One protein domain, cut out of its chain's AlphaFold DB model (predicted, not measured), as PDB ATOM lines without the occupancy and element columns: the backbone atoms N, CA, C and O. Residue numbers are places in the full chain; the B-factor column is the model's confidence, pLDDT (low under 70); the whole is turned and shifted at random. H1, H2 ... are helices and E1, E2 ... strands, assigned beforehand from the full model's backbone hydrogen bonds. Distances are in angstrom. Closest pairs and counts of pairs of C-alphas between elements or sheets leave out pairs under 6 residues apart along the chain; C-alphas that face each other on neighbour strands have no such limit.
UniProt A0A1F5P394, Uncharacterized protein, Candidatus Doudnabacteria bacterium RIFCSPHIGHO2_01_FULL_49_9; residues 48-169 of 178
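What this domain is: This is residues 48 to 169 of the 178 residues of an uncharacterized protein of Candidatus Doudnabacteria bacterium RIFCSPHIGHO2_01_FULL_49_9 (UniProt A0A1F5P394). This compact domain has little regular structure: hairpin E1, E2 is in the middle, H3 and H4 pack on E1, H1 and H2 lie farther out. Four named helices, then two antiparallel strands, mostly helix, hold 44 of 122 printed residues. The radius of gyration of the C-alphas is 13.9 A, the spans 42 by 34 by 30 A.

Where its parts are: Find C-alpha 48 at (19.915, 89.944, 81.631); H1, residues 48 to 62, runs 20.8 A. H2 is 66 to 70, H3 75 to 78, H4 89 to 101, E1 117 to 119; E2, 134 to 137, ends at (13.677, 95.795, 86.333).

How they stand to each other: In hairpin E1, E2, N 119 and O 134 are within hydrogen-bond range, 2.7 A. H4 touches H3, closest C-alphas Asn 95 and Ser 75, 4.9 A, and, with 97 to 101 alone, H2, which touches H1. H1, H2 and H4 have every O i to N i+4 pair within range.

The domain as a whole: Uncut, the printed part has long links H4 to E1 and E1 to E2. pLDDT is under 70 at 122 to 132 and 145 to 169.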
ATOM      1  N   MET A  48      18.890  88.926  81.454       79.81
ATOM      2  CA  MET A  48      19.915  89.944  81.631       79.81
ATOM      3  C   MET A  48      21.258  89.594  81.024       79.81
ATOM      4  O   MET A  48      21.936  90.452  80.461       79.81
ATOM      5  N   HIS A  49      21.621  88.316  81.058       81.56
ATOM      6  CA  HIS A  49      22.760  87.841  80.289       81.56
ATOM      7  C   HIS A  49      22.558  88.082  78.784       81.56
ATOM      8  O   HIS A  49      23.490  88.492  78.087       81.56
ATOM      9  N   GLN A  50      21.331  87.880  78.289       86.06
ATOM     10  CA  GLN A  50      20.981  88.154  76.895       86.06
ATOM     11  C   GLN A  50      21.034  89.649  76.581       86.06
ATOM     12  O   GLN A  50      21.673  90.026  75.602       86.06
ATOM     13  N   ILE A  51      20.423  90.489  77.420       85.88
ATOM     14  CA  ILE A  51      20.447  91.953  77.290       85.88
ATOM     15  C   ILE A  51      21.876  92.465  77.218       85.88
ATOM     16  O   ILE A  51      22.221  93.198  76.296       85.88
ATOM     17  N   SER A  52      22.723  92.029  78.144       81.88
ATOM     18  CA  SER A  52      24.112  92.452  78.167       81.88
ATOM     19  C   SER A  52      24.871  92.009  76.916       81.88
ATOM     20  O   SER A  52      25.612  92.801  76.351       81.88
ATOM     21  N   THR A  53      24.666  90.774  76.455       85.94
ATOM     22  CA  THR A  53      25.311  90.295  75.224       85.94
ATOM     23  C   THR A  53      24.868  91.113  74.007       85.94
ATOM     24  O   THR A  53      25.687  91.419  73.149       85.94
ATOM     25  N   GLN A  54      23.589  91.491  73.923       88.38
ATOM     26  CA  GLN A  54      23.096  92.352  72.843       88.38
ATOM     27  C   GLN A  54      23.649  93.775  72.936       88.38
ATOM     28  O   GLN A  54      24.002  94.348  71.911       88.38
ATOM     29  N   ALA A  55      23.776  94.327  74.143       85.31
ATOM     30  CA  ALA A  55      24.398  95.630  74.348       85.31
ATOM     31  C   ALA A  55      25.874  95.626  73.910       85.31
ATOM     32  O   ALA A  55      26.287  96.535  73.196       85.31
ATOM     33  N   ASP A  56      26.636  94.579  74.252       85.50
ATOM     34  CA  ASP A  56      28.025  94.405  73.800       85.50
ATOM     35  C   ASP A  56      28.097  94.362  72.258       85.50
ATOM     36  O   ASP A  56      28.880  95.085  71.644       85.50
ATOM     37  N   ILE A  57      27.213  93.588  71.613       88.81
ATOM     38  CA  ILE A  57      27.120  93.510  70.144       88.81
ATOM     39  C   ILE A  57      26.783  94.877  69.529       88.81
ATOM     40  O   ILE A  57      27.369  95.253  68.512       88.81
ATOM     41  N   ALA A  58      25.848  95.622  70.122       89.12
ATOM     42  CA  ALA A  58      25.457  96.942  69.638       89.12
ATOM     43  C   ALA A  58      26.643  97.920  69.688       89.12
ATOM     44  O   ALA A  58      26.935  98.558  68.673       89.12
ATOM     45  N   ARG A  59      27.377  97.957  70.811       86.50
ATOM     46  CA  ARG A  59      28.604  98.757  70.986       86.50
ATOM     47  C   ARG A  59      29.661  98.415  69.945       86.50
ATOM     48  O   ARG A  59      30.162  99.313  69.276       86.50
ATOM     49  N   ASP A  60      29.945  97.129  69.759       89.31
ATOM     50  CA  ASP A  60      30.942  96.671  68.787       89.31
ATOM     51  C   ASP A  60      30.538  97.013  67.344       89.31
ATOM     52  O   ASP A  60      31.382  97.368  66.521       89.31
ATOM     53  N   SER A  61      29.242  96.933  67.024       91.94
ATOM     54  CA  SER A  61      28.729  97.205  65.676       91.94
ATOM     55  C   SER A  61      28.698  98.693  65.315       91.94
ATOM     56  O   SER A  61      28.984  99.051  64.171       91.94
ATOM     57  N   ALA A  62      28.363  99.555  66.278       88.69
ATOM     58  CA  ALA A  62      28.314 101.002  66.096       88.69
ATOM     59  C   ALA A  62      29.674 101.671  66.340       88.69
ATOM     60  O   ALA A  62      29.893 102.789  65.879       88.69
ATOM     61  N   ASN A  63      30.589 100.978  67.033       89.00
ATOM     62  CA  ASN A  63      31.839 101.524  67.553       89.00
ATOM     63  C   ASN A  63      31.601 102.818  68.359       89.00
ATOM     64  O   ASN A  63      32.290 103.822  68.172       89.00
ATOM     65  N   ASP A  64      30.585 102.783  69.222       85.56
ATOM     66  CA  ASP A  64      30.113 103.922  70.010       85.56
ATOM     67  C   ASP A  64      29.627 103.464  71.401       85.56
ATOM     68  O   ASP A  64      29.445 102.263  71.646       85.56
ATOM     69  N   THR A  65      29.452 104.402  72.334       83.81
ATOM     70  CA  THR A  65      28.876 104.126  73.663       83.81
ATOM     71  C   THR A  65      27.358 103.964  73.573       83.81
ATOM     72  O   THR A  65      26.739 104.297  72.558       83.81
ATOM     73  N   LEU A  66      26.721 103.445  74.633       83.25
ATOM     74  CA  LEU A  66      25.265 103.308  74.626       83.25
ATOM     75  C   LEU A  66      24.559 104.663  74.458       83.25
ATOM     76  O   LEU A  66      23.580 104.695  73.716       83.25
ATOM     77  N   ILE A  67      25.072 105.774  75.015       85.69
ATOM     78  CA  ILE A  67      24.493 107.104  74.749       85.69
ATOM     79  C   ILE A  67      24.534 107.459  73.266       85.69
ATOM     80  O   ILE A  67      23.600 108.075  72.757       85.69
ATOM     81  N   GLY A  68      25.630 107.121  72.581       84.69
ATOM     82  CA  GLY A  68      25.844 107.484  71.185       84.69
ATOM     83  C   GLY A  68      24.905 106.700  70.278       84.69
ATOM     84  O   GLY A  68      24.316 107.248  69.347       84.69
ATOM     85  N   ILE A  69      24.662 105.437  70.638       88.00
ATOM     86  CA  ILE A  69      23.733 104.540  69.947       88.00
ATOM     87  C   ILE A  69      22.275 104.949  70.180       88.00
ATOM     88  O   ILE A  69      21.488 105.015  69.233       88.00
ATOM     89  N   THR A  70      21.875 105.197  71.429       88.25
ATOM     90  CA  THR A  70      20.474 105.511  71.756       88.25
ATOM     91  C   THR A  70      20.125 106.979  71.536       88.25
ATOM     92  O   THR A  70      18.951 107.310  71.369       88.25
ATOM     93  N   GLY A  71      21.120 107.868  71.528       87.31
ATOM     94  CA  GLY A  71      20.940 109.318  71.508       87.31
ATOM     95  C   GLY A  71      20.377 109.888  72.815       87.31
ATOM     96  O   GLY A  71      19.975 111.053  72.843       87.31
ATOM     97  N   ASN A  72      20.308 109.088  73.886       86.25
ATOM     98  CA  ASN A  72      19.764 109.479  75.184       86.25
ATOM     99  C   ASN A  72      20.659 108.964  76.312       86.25
ATOM    100  O   ASN A  72      20.985 107.789  76.345       86.25
ATOM    101  N   GLY A  73      21.019 109.839  77.253       80.94
ATOM    102  CA  GLY A  73      21.887 109.504  78.386       80.94
ATOM    103  C   GLY A  73      21.156 109.095  79.649       80.94
ATOM    104  O   GLY A  73      21.782 109.102  80.700       80.94
ATOM    105  N   CYS A  74      19.839 108.883  79.590       83.25
ATOM    106  CA  CYS A  74      19.063 108.210  80.629       83.25
ATOM    107  C   CYS A  74      17.610 108.016  80.163       83.25
ATOM    108  O   CYS A  74      16.730 108.849  80.422       83.25
ATOM    109  N   SER A  75      17.320 106.904  79.495       86.75
ATOM    110  CA  SER A  75      15.958 106.559  79.069       86.75
ATOM    111  C   SER A  75      14.992 106.353  80.241       86.75
ATOM    112  O   SER A  75      13.803 106.673  80.136       86.75
ATOM    113  N   MET A  76      15.489 105.903  81.393       85.19
ATOM    114  CA  MET A  76      14.675 105.702  82.591       85.19
ATOM    115  C   MET A  76      14.390 106.978  83.395       85.19
ATOM    116  O   MET A  76      13.432 107.004  84.165       85.19
ATOM    117  N   CYS A  77      15.165 108.055  83.232       84.44
ATOM    118  CA  CYS A  77      15.051 109.257  84.080       84.44
ATOM    119  C   CYS A  77      13.721 110.002  83.905       84.44
ATOM    120  O   CYS A  77      13.360 110.861  84.707       84.44
ATOM    121  N   LEU A  78      12.985 109.674  82.849       85.62
ATOM    122  CA  LEU A  78      11.668 110.220  82.554       85.62
ATOM    123  C   LEU A  78      10.561 109.553  83.369       85.62
ATOM    124  O   LEU A  78       9.457 110.095  83.459       85.62
ATOM    125  N   PHE A  79      10.822 108.373  83.938       87.69
ATOM    126  CA  PHE A  79       9.841 107.677  84.749       87.69
ATOM    127  C   PHE A  79       9.739 108.327  86.126       87.69
ATOM    128  O   PHE A  79      10.705 108.491  86.866       87.69
ATOM    129  N   ASN A  80       8.514 108.608  86.534       87.12
ATOM    130  CA  ASN A  80       8.171 108.968  87.890       87.12
ATOM    131  C   ASN A  80       8.393 107.773  88.831       87.12
ATOM    132  O   ASN A  80       7.853 106.686  88.613       87.12
ATOM    133  N   THR A  81       9.149 108.014  89.900       82.25
ATOM    134  CA  THR A  81       9.546 107.056  90.945       82.25
ATOM    135  C   THR A  81       8.404 106.570  91.834       82.25
ATOM    136  O   THR A  81       8.608 105.681  92.650       82.25
ATOM    137  N   THR A  82       7.211 107.149  91.717       82.81
ATOM    138  CA  THR A  82       6.048 106.830  92.565       82.81
ATOM    139  C   THR A  82       4.922 106.135  91.805       82.81
ATOM    140  O   THR A  82       3.915 105.755  92.397       82.81
ATOM    141  N   GLN A  83       5.070 105.971  90.489       86.12
ATOM    142  CA  GLN A  83       4.026 105.440  89.621       86.12
ATOM    143  C   GLN A  83       4.481 104.161  88.929       86.12
ATOM    144  O   GLN A  83       5.652 103.997  88.593       86.12
ATOM    145  N   SER A  84       3.517 103.280  88.651       87.62
ATOM    146  CA  SER A  84       3.751 102.075  87.855       87.62
ATOM    147  C   SER A  84       4.366 102.437  86.505       87.62
ATOM    148  O   SER A  84       3.814 103.271  85.784       87.62
ATOM    149  N   VAL A  85       5.463 101.783  86.128       89.12
ATOM    150  CA  VAL A  85       6.195 102.065  84.881       89.12
ATOM    151  C   VAL A  85       5.305 101.930  83.647       89.12
ATOM    152  O   VAL A  85       5.309 102.793  82.777       89.12
ATOM    153  N   THR A  86       4.437 100.919  83.614       90.19
ATOM    154  CA  THR A  86       3.518 100.667  82.491       90.19
ATOM    155  C   THR A  86       2.463 101.756  82.290       90.19
ATOM    156  O   THR A  86       1.854 101.823  81.226       90.19
ATOM    157  N   SER A  87       2.208 102.593  83.300       91.50
ATOM    158  CA  SER A  87       1.194 103.654  83.236       91.50
ATOM    159  C   SER A  87       1.731 104.953  82.629       91.50
ATOM    160  O   SER A  87       0.962 105.871  82.356       91.50
ATOM    161  N   GLN A  88       3.044 105.043  82.405       91.38
ATOM    162  CA  GLN A  88       3.738 106.264  82.003       91.38
ATOM    163  C   GLN A  88       4.054 106.236  80.504       91.38
ATOM    164  O   GLN A  88       5.207 106.125  80.098       91.38
ATOM    165  N   THR A  89       3.016 106.304  79.666       88.50
ATOM    166  CA  THR A  89       3.093 106.036  78.214       88.50
ATOM    167  C   THR A  89       4.204 106.796  77.483       88.50
ATOM    168  O   THR A  89       4.889 106.208  76.648       88.50
ATOM    169  N   GLY A  90       4.430 108.072  77.815       88.94
ATOM    170  CA  GLY A  90       5.499 108.877  77.217       88.94
ATOM    171  C   GLY A  90       6.911 108.413  77.591       88.94
ATOM    172  O   GLY A  90       7.791 108.395  76.733       88.94
ATOM    173  N   ALA A  91       7.121 108.001  78.843       90.44
ATOM    174  CA  ALA A  91       8.399 107.465  79.310       90.44
ATOM    175  C   ALA A  91       8.641 106.052  78.754       90.44
ATOM    176  O   ALA A  91       9.731 105.748  78.280       90.44
ATOM    177  N   VAL A  92       7.593 105.217  78.701       91.00
ATOM    178  CA  VAL A  92       7.642 103.879  78.085       91.00
ATOM    179  C   VAL A  92       8.033 103.952  76.613       91.00
ATOM    180  O   VAL A  92       8.861 103.158  76.177       91.00
ATOM    181  N   ALA A  93       7.474 104.896  75.853       90.44
ATOM    182  CA  ALA A  93       7.806 105.060  74.439       90.44
ATOM    183  C   ALA A  93       9.276 105.461  74.226       90.44
ATOM    184  O   ALA A  93       9.934 104.910  73.349       90.44
ATOM    185  N   GLN A  94       9.800 106.375  75.045       88.88
ATOM    186  CA  GLN A  94      11.201 106.810  74.965       88.88
ATOM    187  C   GLN A  94      12.161 105.686  75.352       88.88
ATOM    188  O   GLN A  94      13.111 105.409  74.630       88.88
ATOM    189  N   ASN A  95      11.847 104.959  76.422       91.12
ATOM    190  CA  ASN A  95      12.603 103.776  76.803       91.12
ATOM    191  C   ASN A  95      12.583 102.699  75.715       91.12
ATOM    192  O   ASN A  95      13.622 102.143  75.379       91.12
ATOM    193  N   ALA A  96      11.424 102.437  75.107       92.19
ATOM    194  CA  ALA A  96      11.324 101.499  73.994       92.19
ATOM    195  C   ALA A  96      12.180 101.916  72.787       92.19
ATOM    196  O   ALA A  96      12.753 101.039  72.147       92.19
ATOM    197  N   ALA A  97      12.308 103.217  72.507       91.88
ATOM    198  CA  ALA A  97      13.183 103.715  71.449       91.88
ATOM    199  C   ALA A  97      14.668 103.423  71.740       91.88
ATOM    200  O   ALA A  97      15.368 102.954  70.847       91.88
ATOM    201  N   GLY A  98      15.128 103.593  72.987       90.44
ATOM    202  CA  GLY A  98      16.493 103.222  73.389       90.44
ATOM    203  C   GLY A  98      16.779 101.733  73.166       90.44
ATOM    204  O   GLY A  98      17.763 101.367  72.524       90.44
ATOM    205  N   TRP A  99      15.855 100.860  73.576       92.25
ATOM    206  CA  TRP A  99      15.950  99.419  73.304       92.25
ATOM    207  C   TRP A  99      15.956  99.083  71.810       92.25
ATOM    208  O   TRP A  99      16.648  98.155  71.390       92.25
ATOM    209  N   GLN A 100      15.207  99.832  71.002       93.25
ATOM    210  CA  GLN A 100      15.192  99.653  69.552       93.25
ATOM    211  C   GLN A 100      16.525 100.004  68.900       93.25
ATOM    212  O   GLN A 100      16.971  99.273  68.015       93.25
ATOM    213  N   SER A 101      17.206 101.043  69.384       90.69
ATOM    214  CA  SER A 101      18.560 101.378  68.930       90.69
ATOM    215  C   SER A 101      19.589 100.293  69.269       90.69
ATOM    216  O   SER A 101      20.546 100.112  68.526       90.69
ATOM    217  N   LEU A 102      19.365  99.510  70.332       88.00
ATOM    218  CA  LEU A 102      20.189  98.344  70.686       88.00
ATOM    219  C   LEU A 102      19.849  97.071  69.887       88.00
ATOM    220  O   LEU A 102      20.410  96.011  70.151       88.00
ATOM    221  N   GLY A 103      18.922  97.146  68.927       89.75
ATOM    222  CA  GLY A 103      18.550  96.025  68.060       89.75
ATOM    223  C   GLY A 103      17.371  95.179  68.552       89.75
ATOM    224  O   GLY A 103      17.058  94.154  67.944       89.75
ATOM    225  N   PHE A 104      16.675  95.589  69.615       91.19
ATOM    226  CA  PHE A 104      15.442  94.925  70.046       91.19
ATOM    227  C   PHE A 104      14.221  95.455  69.281       91.19
ATOM    228  O   PHE A 104      14.132  96.628  68.952       91.19
ATOM    229  N   ASN A 105      13.197  94.629  69.047       90.75
ATOM    230  CA  ASN A 105      11.951  95.129  68.436       90.75
ATOM    231  C   ASN A 105      11.151  96.048  69.387       90.75
ATOM    232  O   ASN A 105      10.415  96.934  68.949       90.75
ATOM    233  N   ALA A 106      11.276  95.810  70.692       89.50
ATOM    234  CA  ALA A 106      10.675  96.576  71.779       89.50
ATOM    235  C   ALA A 106      11.475  96.327  73.067       89.50
ATOM    236  O   ALA A 106      12.253  95.374  73.129       89.50
ATOM    237  N   ALA A 107      11.235  97.133  74.104       90.69
ATOM    238  CA  ALA A 107      11.794  96.888  75.431       90.69
ATOM    239  C   ALA A 107      11.468  95.453  75.899       90.69
ATOM    240  O   ALA A 107      10.280  95.106  75.976       90.69
ATOM    241  N   PRO A 108      12.472  94.607  76.205       91.62
ATOM    242  CA  PRO A 108      12.205  93.270  76.708       91.62
ATOM    243  C   PRO A 108      11.449  93.358  78.036       91.62
ATOM    244  O   PRO A 108      11.591  94.322  78.790       91.62
ATOM    245  N   SER A 109      10.592  92.374  78.300       91.94
ATOM    246  CA  SER A 109       9.731  92.382  79.484       91.94
ATOM    247  C   SER A 109      10.285  91.497  80.590       91.94
ATOM    248  O   SER A 109      10.656  90.347  80.343       91.94
ATOM    249  N   ASP A 110      10.243  92.000  81.816       87.38
ATOM    250  CA  ASP A 110      10.624  91.284  83.024       87.38
ATOM    251  C   ASP A 110       9.663  90.105  83.346       87.38
ATOM    252  O   ASP A 110       8.649  89.887  82.663       87.38
ATOM    253  N   PRO A 111       9.951  89.283  84.373       86.06
ATOM    254  CA  PRO A 111       9.057  88.213  84.832       86.06
ATOM    255  C   PRO A 111       7.663  88.661  85.290       86.06
ATOM    256  O   PRO A 111       6.762  87.826  85.386       86.06
ATOM    257  N   TRP A 112       7.478  89.947  85.579       85.12
ATOM    258  CA  TRP A 112       6.242  90.548  86.082       85.12
ATOM    259  C   TRP A 112       5.470  91.331  85.008       85.12
ATOM    260  O   TRP A 112       4.372  91.824  85.287       85.12
ATOM    261  N   GLY A 113       5.986  91.375  83.777       88.56
ATOM    262  CA  GLY A 113       5.368  92.013  82.617       88.56
ATOM    263  C   GLY A 113       5.677  93.504  82.467       88.56
ATOM    264  O   GLY A 113       4.996  94.176  81.693       88.56
ATOM    265  N   ASN A 114       6.661  94.037  83.189       88.38
ATOM    266  CA  ASN A 114       7.123  95.410  83.004       88.38
ATOM    267  C   ASN A 114       8.239  95.463  81.953       88.38
ATOM    268  O   ASN A 114       9.019  94.515  81.858       88.38
ATOM    269  N   PRO A 115       8.369  96.558  81.185       91.12
ATOM    270  CA  PRO A 115       9.548  96.757  80.350       91.12
ATOM    271  C   PRO A 115      10.789  96.940  81.229       91.12
ATOM    272  O   PRO A 115      10.724  97.642  82.241       91.12
ATOM    273  N   TYR A 116      11.919  96.365  80.820       88.31
ATOM    274  CA  TYR A 116      13.204  96.762  81.390       88.31
ATOM    275  C   TYR A 116      13.486  98.223  81.055       88.31
ATOM    276  O   TYR A 116      13.122  98.723  79.986       88.31
ATOM    277  N   LEU A 117      14.105  98.918  81.992       86.81
ATOM    278  CA  LEU A 117      14.384 100.341  81.923       86.81
ATOM    279  C   LEU A 117      15.854 100.533  81.627       86.81
ATOM    280  O   LEU A 117      16.678  99.869  82.237       86.81
ATOM    281  N   LEU A 118      16.174 101.420  80.702       84.44
ATOM    282  CA  LEU A 118      17.537 101.607  80.242       84.44
ATOM    283  C   LEU A 118      18.111 102.925  80.759       84.44
ATOM    284  O   LEU A 118      17.406 103.928  80.869       84.44
ATOM    285  N   ASP A 119      19.382 102.894  81.108       82.56
ATOM    286  CA  ASP A 119      20.143 104.042  81.553       82.56
ATOM    287  C   ASP A 119      21.558 103.950  80.997       82.56
ATOM    288  O   ASP A 119      22.433 103.258  81.500       82.56
ATOM    289  N   GLU A 120      21.724 104.619  79.873       81.44
ATOM    290  CA  GLU A 120      22.825 104.524  78.917       81.44
ATOM    291  C   GLU A 120      24.009 105.420  79.286       81.44
ATOM    292  O   GLU A 120      24.630 106.044  78.431       81.44
ATOM    293  N   ASN A 121      24.226 105.597  80.584       73.50
ATOM    294  CA  ASN A 121      24.870 106.782  81.115       73.50
ATOM    295  C   ASN A 121      26.283 106.528  81.655       73.50
ATOM    296  O   ASN A 121      26.678 107.099  82.684       73.50
ATOM    297  N   GLU A 122      27.049 105.690  80.955       67.44
ATOM    298  CA  GLU A 122      28.453 105.405  81.246       67.44
ATOM    299  C   GLU A 122      29.341 106.663  81.078       67.44
ATOM    300  O   GLU A 122      29.680 107.085  79.980       67.44
ATOM    301  N   TYR A 123      29.780 107.261  82.195       59.03
ATOM    302  CA  TYR A 123      30.887 108.244  82.264       59.03
ATOM    303  C   TYR A 123      30.772 109.604  81.534       59.03
ATOM    304  O   TYR A 123      31.744 110.361  81.519       59.03
ATOM    305  N   GLU A 124      29.621 110.014  81.008       59.69
ATOM    306  CA  GLU A 124      29.550 111.249  80.190       59.69
ATOM    307  C   GLU A 124      29.204 112.530  80.964       59.69
ATOM    308  O   GLU A 124      29.250 113.638  80.423       59.69
ATOM    309  N   ALA A 125      28.927 112.412  82.262       52.28
ATOM    310  CA  ALA A 125      28.774 113.549  83.158       52.28
ATOM    311  C   ALA A 125      29.949 113.558  84.148       52.28
ATOM    312  O   ALA A 125      29.991 112.759  85.080       52.28
ATOM    313  N   GLY A 126      30.922 114.452  83.937       53.03
ATOM    314  CA  GLY A 126      32.240 114.472  84.606       53.03
ATOM    315  C   GLY A 126      32.277 114.594  86.144       53.03
ATOM    316  O   GLY A 126      33.339 114.849  86.699       53.03
ATOM    317  N   TRP A 127      31.148 114.436  86.839       56.41
ATOM    318  CA  TRP A 127      31.006 114.448  88.298       56.41
ATOM    319  C   TRP A 127      30.819 113.052  88.930       56.41
ATOM    320  O   TRP A 127      30.893 112.946  90.152       56.41
ATOM    321  N   ALA A 128      30.606 111.988  88.143       55.06
ATOM    322  CA  ALA A 128      30.444 110.614  88.645       55.06
ATOM    323  C   ALA A 128      31.310 109.615  87.853       55.06
ATOM    324  O   ALA A 128      30.805 108.901  86.987       55.06
ATOM    325  N   PRO A 129      32.618 109.529  88.152       54.69
ATOM    326  CA  PRO A 129      33.579 108.726  87.399       54.69
ATOM    327  C   PRO A 129      33.484 107.218  87.695       54.69
ATOM    328  O   PRO A 129      34.497 106.538  87.601       54.69
ATOM    329  N   CYS A 130      32.328 106.689  88.112       60.12
ATOM    330  CA  CYS A 130      32.135 105.261  88.422       60.12
ATOM    331  C   CYS A 130      30.701 104.786  88.120       60.12
ATOM    332  O   CYS A 130      30.193 103.888  88.790       60.12
ATOM    333  N   ARG A 131      30.013 105.429  87.163       61.88
ATOM    334  CA  ARG A 131      28.648 105.057  86.769       61.88
ATOM    335  C   ARG A 131      28.679 104.230  85.487       61.88
ATOM    336  O   ARG A 131      29.455 104.520  84.582       61.88
ATOM    337  N   HIS A 132      27.850 103.200  85.452       68.88
ATOM    338  CA  HIS A 132      27.838 102.176  84.421       68.88
ATOM    339  C   HIS A 132      26.495 102.142  83.696       68.88
ATOM    340  O   HIS A 132      25.474 102.390  84.337       68.88
ATOM    341  N   ASP A 133      26.504 101.760  82.415       76.50
ATOM    342  CA  ASP A 133      25.280 101.527  81.643       76.50
ATOM    343  C   ASP A 133      24.402 100.479  82.322       76.50
ATOM    344  O   ASP A 133      24.888  99.399  82.670       76.50
ATOM    345  N   MET A 134      23.115 100.789  82.499       76.81
ATOM    346  CA  MET A 134      22.210 100.018  83.331       76.81
ATOM    347  C   MET A 134      20.838  99.669  82.683       76.81
ATOM    348  O   MET A 134      20.064 100.541  82.327       76.81
ATOM    349  N   ALA A 135      20.503  98.371  82.549       81.44
ATOM    350  CA  ALA A 135      19.149  97.811  82.381       81.44
ATOM    351  C   ALA A 135      18.413  97.365  83.689       81.44
ATOM    352  O   ALA A 135      18.625  96.272  84.220       81.44
ATOM    353  N   ILE A 136      17.458  98.150  84.182       79.69
ATOM    354  CA  ILE A 136      16.743  97.926  85.452       79.69
ATOM    355  C   ILE A 136      15.393  97.224  85.260       79.69
ATOM    356  O   ILE A 136      14.636  97.520  84.337       79.69
ATOM    357  N   SER A 137      15.037  96.325  86.178       83.62
ATOM    358  CA  SER A 137      13.677  95.795  86.333       83.62
ATOM    359  C   SER A 137      12.893  96.561  87.393       83.62
ATOM    360  O   SER A 137      13.381  96.768  88.502       83.62
ATOM    361  N   ALA A 138      11.637  96.893  87.093       81.44
ATOM    362  CA  ALA A 138      10.717  97.493  88.060       81.44
ATOM    363  C   ALA A 138      10.137  96.474  89.064       81.44
ATOM    364  O   ALA A 138       9.397  96.858  89.967       81.44
ATOM    365  N   GLY A 139      10.425  95.179  88.895       78.56
ATOM    366  CA  GLY A 139      10.037  94.138  89.842       78.56
ATOM    367  C   GLY A 139       8.523  93.947  89.995       78.56
ATOM    368  O   GLY A 139       7.696  94.438  89.219       78.56
ATOM    369  N   SER A 140       8.117  93.217  91.038       80.38
ATOM    370  CA  SER A 140       6.701  92.908  91.283       80.38
ATOM    371  C   SER A 140       5.843  94.119  91.649       80.38
ATOM    372  O   SER A 140       4.630  94.079  91.429       80.38
ATOM    373  N   ASN A 141       6.435  95.181  92.212       78.50
ATOM    374  CA  ASN A 141       5.707  96.395  92.598       78.50
ATOM    375  C   ASN A 141       5.502  97.374  91.422       78.50
ATOM    376  O   ASN A 141       4.717  98.313  91.552       78.50
ATOM    377  N   ARG A 142       6.156  97.125  90.274       84.44
ATOM    378  CA  ARG A 142       6.096  97.922  89.036       84.44
ATOM    379  C   ARG A 142       6.635  99.346  89.165       84.44
ATOM    380  O   ARG A 142       6.373 100.164  88.284       84.44
ATOM    381  N   ILE A 143       7.363  99.662  90.228       81.94
ATOM    382  CA  ILE A 143       7.895 100.995  90.508       81.94
ATOM    383  C   ILE A 143       9.419 100.920  90.504       81.94
ATOM    384  O   ILE A 143      10.009 100.150  91.251       81.94
ATOM    385  N   TRP A 144      10.055 101.760  89.688       72.56
ATOM    386  CA  TRP A 144      11.484 101.646  89.390       72.56
ATOM    387  C   TRP A 144      12.446 102.196  90.451       72.56
ATOM    388  O   TRP A 144      13.628 101.907  90.368       72.56
ATOM    389  N   ALA A 145      11.972 102.969  91.431       67.75
ATOM    390  CA  ALA A 145      12.802 103.472  92.535       67.75
ATOM    391  C   ALA A 145      12.303 103.001  93.914       67.75
ATOM    392  O   ALA A 145      12.604 103.610  94.940       67.75
ATOM    393  N   GLY A 146      11.465 101.959  93.930       52.16
ATOM    394  CA  GLY A 146      11.007 101.300  95.152       52.16
ATOM    395  C   GLY A 146      11.955 100.180  95.581       52.16
ATOM    396  O   GLY A 146      12.859  99.813  94.847       52.16
ATOM    397  N   PHE A 147      11.711  99.576  96.746       45.50
ATOM    398  CA  PHE A 147      12.610  98.575  97.337       45.50
ATOM    399  C   PHE A 147      12.748  97.239  96.569       45.50
ATOM    400  O   PHE A 147      13.330  96.302  97.088       45.50
ATOM    401  N   SER A 148      12.250  97.123  95.337       47.25
ATOM    402  CA  SER A 148      12.229  95.869  94.568       47.25
ATOM    403  C   SER A 148      12.832  96.007  93.167       47.25
ATOM    404  O   SER A 148      12.368  95.358  92.224       47.25
ATOM    405  N   THR A 149      13.775  96.928  93.006       45.69
ATOM    406  CA  THR A 149      14.305  97.349  91.708       45.69
ATOM    407  C   THR A 149      15.614  96.655  91.437       45.69
ATOM    408  O   THR A 149      16.525  96.713  92.253       45.69
ATOM    409  N   ILE A 150      15.696  95.974  90.298       51.31
ATOM    410  CA  ILE A 150      16.773  95.030  90.024       51.31
ATOM    411  C   ILE A 150      17.646  95.544  88.879       51.31
ATOM    412  O   ILE A 150      17.228  95.438  87.729       51.31
ATOM    413  N   ASP A 151      18.849  96.050  89.163       50.09
ATOM    414  CA  ASP A 151      19.737  96.656  88.156       50.09
ATOM    415  C   ASP A 151      20.820  95.663  87.647       50.09
ATOM    416  O   ASP A 151      21.897  95.615  88.177       50.09
ATOM    417  N   VAL A 152      20.700  94.872  86.580       45.50
ATOM    418  CA  VAL A 152      21.659  93.742  86.322       45.50
ATOM    419  C   VAL A 152      23.017  93.920  85.596       45.50
ATOM    420  O   VAL A 152      23.047  93.981  84.375       45.50
ATOM    421  N   SER A 153      24.165  93.862  86.294       42.81
ATOM    422  CA  SER A 153      25.540  93.996  85.728       42.81
ATOM    423  C   SER A 153      26.139  92.720  85.231       42.81
ATOM    424  O   SER A 153      25.940  91.658  85.820       42.81
ATOM    425  N   ARG A 154      27.034  92.845  84.245       40.19
ATOM    426  CA  ARG A 154      28.041  91.815  83.962       40.19
ATOM    427  C   ARG A 154      28.968  91.528  85.162       40.19
ATOM    428  O   ARG A 154      29.174  92.381  86.017       40.19
ATOM    429  N   PRO A 155      29.524  90.301  85.247       40.81
ATOM    430  CA  PRO A 155      29.252  89.463  86.405       40.81
ATOM    431  C   PRO A 155      30.415  89.397  87.399       40.81
ATOM    432  O   PRO A 155      31.436  88.762  87.149       40.81
ATOM    433  N   ALA A 156      30.181  89.931  88.596       32.06
ATOM    434  CA  ALA A 156      30.811  89.467  89.829       32.06
ATOM    435  C   ALA A 156      29.800  89.531  90.988       32.06
ATOM    436  O   ALA A 156      29.896  90.346  91.894       32.06
ATOM    437  N   GLY A 157      28.809  88.636  90.944       35.66
ATOM    438  CA  GLY A 157      28.376  87.925  92.148       35.66
ATOM    439  C   GLY A 157      27.630  88.674  93.253       35.66
ATOM    440  O   GLY A 157      27.867  88.337  94.407       35.66
ATOM    441  N   TYR A 158      26.684  89.574  92.961       38.91
ATOM    442  CA  TYR A 158      25.794  90.090  94.014       38.91
ATOM    443  C   TYR A 158      24.322  90.162  93.590       38.91
ATOM    444  O   TYR A 158      23.751  91.224  93.380       38.91
ATOM    445  N   LEU A 159      23.694  88.983  93.538       42.12
ATOM    446  CA  LEU A 159      22.278  88.828  93.871       42.12
ATOM    447  C   LEU A 159      22.152  88.996  95.394       42.12
ATOM    448  O   LEU A 159      22.266  88.010  96.123       42.12
ATOM    449  N   TYR A 160      22.011  90.219  95.907       39.09
ATOM    450  CA  TYR A 160      21.813  90.400  97.349       39.09
ATOM    451  C   TYR A 160      20.340  90.160  97.689       39.09
ATOM    452  O   TYR A 160      19.468  90.955  97.352       39.09
ATOM    453  N   GLN A 161      20.072  89.029  98.342       41.19
ATOM    454  CA  GLN A 161      18.762  88.700  98.892       41.19
ATOM    455  C   GLN A 161      18.608  89.428 100.232       41.19
ATOM    456  O   GLN A 161      19.263  89.074 101.216       41.19
ATOM    457  N   GLY A 162      17.789  90.481 100.254       37.84
ATOM    458  CA  GLY A 162      17.411  91.160 101.491       37.84
ATOM    459  C   GLY A 162      16.556  90.264 102.404       37.84
ATOM    460  O   GLY A 162      16.018  89.251 101.954       37.84
ATOM    461  N   PRO A 163      16.409  90.625 103.691       37.53
ATOM    462  CA  PRO A 163      15.662  89.838 104.679       37.53
ATOM    463  C   PRO A 163      14.147  89.729 104.401       37.53
ATOM    464  O   PRO A 163      13.506  88.869 105.000       37.53
ATOM    465  N   ASP A 164      13.610  90.533 103.472       39.12
ATOM    466  CA  ASP A 164      12.179  90.638 103.129       39.12
ATOM    467  C   ASP A 164      11.845  90.229 101.673       39.12
ATOM    468  O   ASP A 164      10.813  90.627 101.143       39.12
ATOM    469  N   ASP A 165      12.696  89.432 101.006       46.38
ATOM    470  CA  ASP A 165      12.486  88.941  99.621       46.38
ATOM    471  C   ASP A 165      12.505  90.011  98.497       46.38
ATOM    472  O   ASP A 165      12.255  89.704  97.326       46.38
ATOM    473  N   ASP A 166      12.885  91.240  98.837       35.69
ATOM    474  CA  ASP A 166      13.132  92.367  97.935       35.69
ATOM    475  C   ASP A 166      14.494  92.243  97.210       35.69
ATOM    476  O   ASP A 166      15.504  91.857  97.812       35.69
ATOM    477  N   LEU A 167      14.527  92.533  95.899       42.91
ATOM    478  CA  LEU A 167      15.677  92.292  95.014       42.91
ATOM    479  C   LEU A 167      16.286  93.579  94.472       42.91
ATOM    480  O   LEU A 167      15.569  94.414  93.927       42.91
ATOM    481  N   TYR A 168      17.617  93.622  94.511       38.22
ATOM    482  CA  TYR A 168      18.462  94.562  93.788       38.22
ATOM    483  C   TYR A 168      19.518  93.794  92.994       38.22
ATOM    484  O   TYR A 168      20.008  92.749  93.423       38.22
ATOM    485  N   PHE A 169      19.886  94.325  91.839       38.59
ATOM    486  CA  PHE A 169      21.128  94.010  91.138       38.59
ATOM    487  C   PHE A 169      21.817  95.375  90.885       38.59
ATOM    488  O   PHE A 169      21.131  96.385  90.951       38.59
TER     489      PHE A 169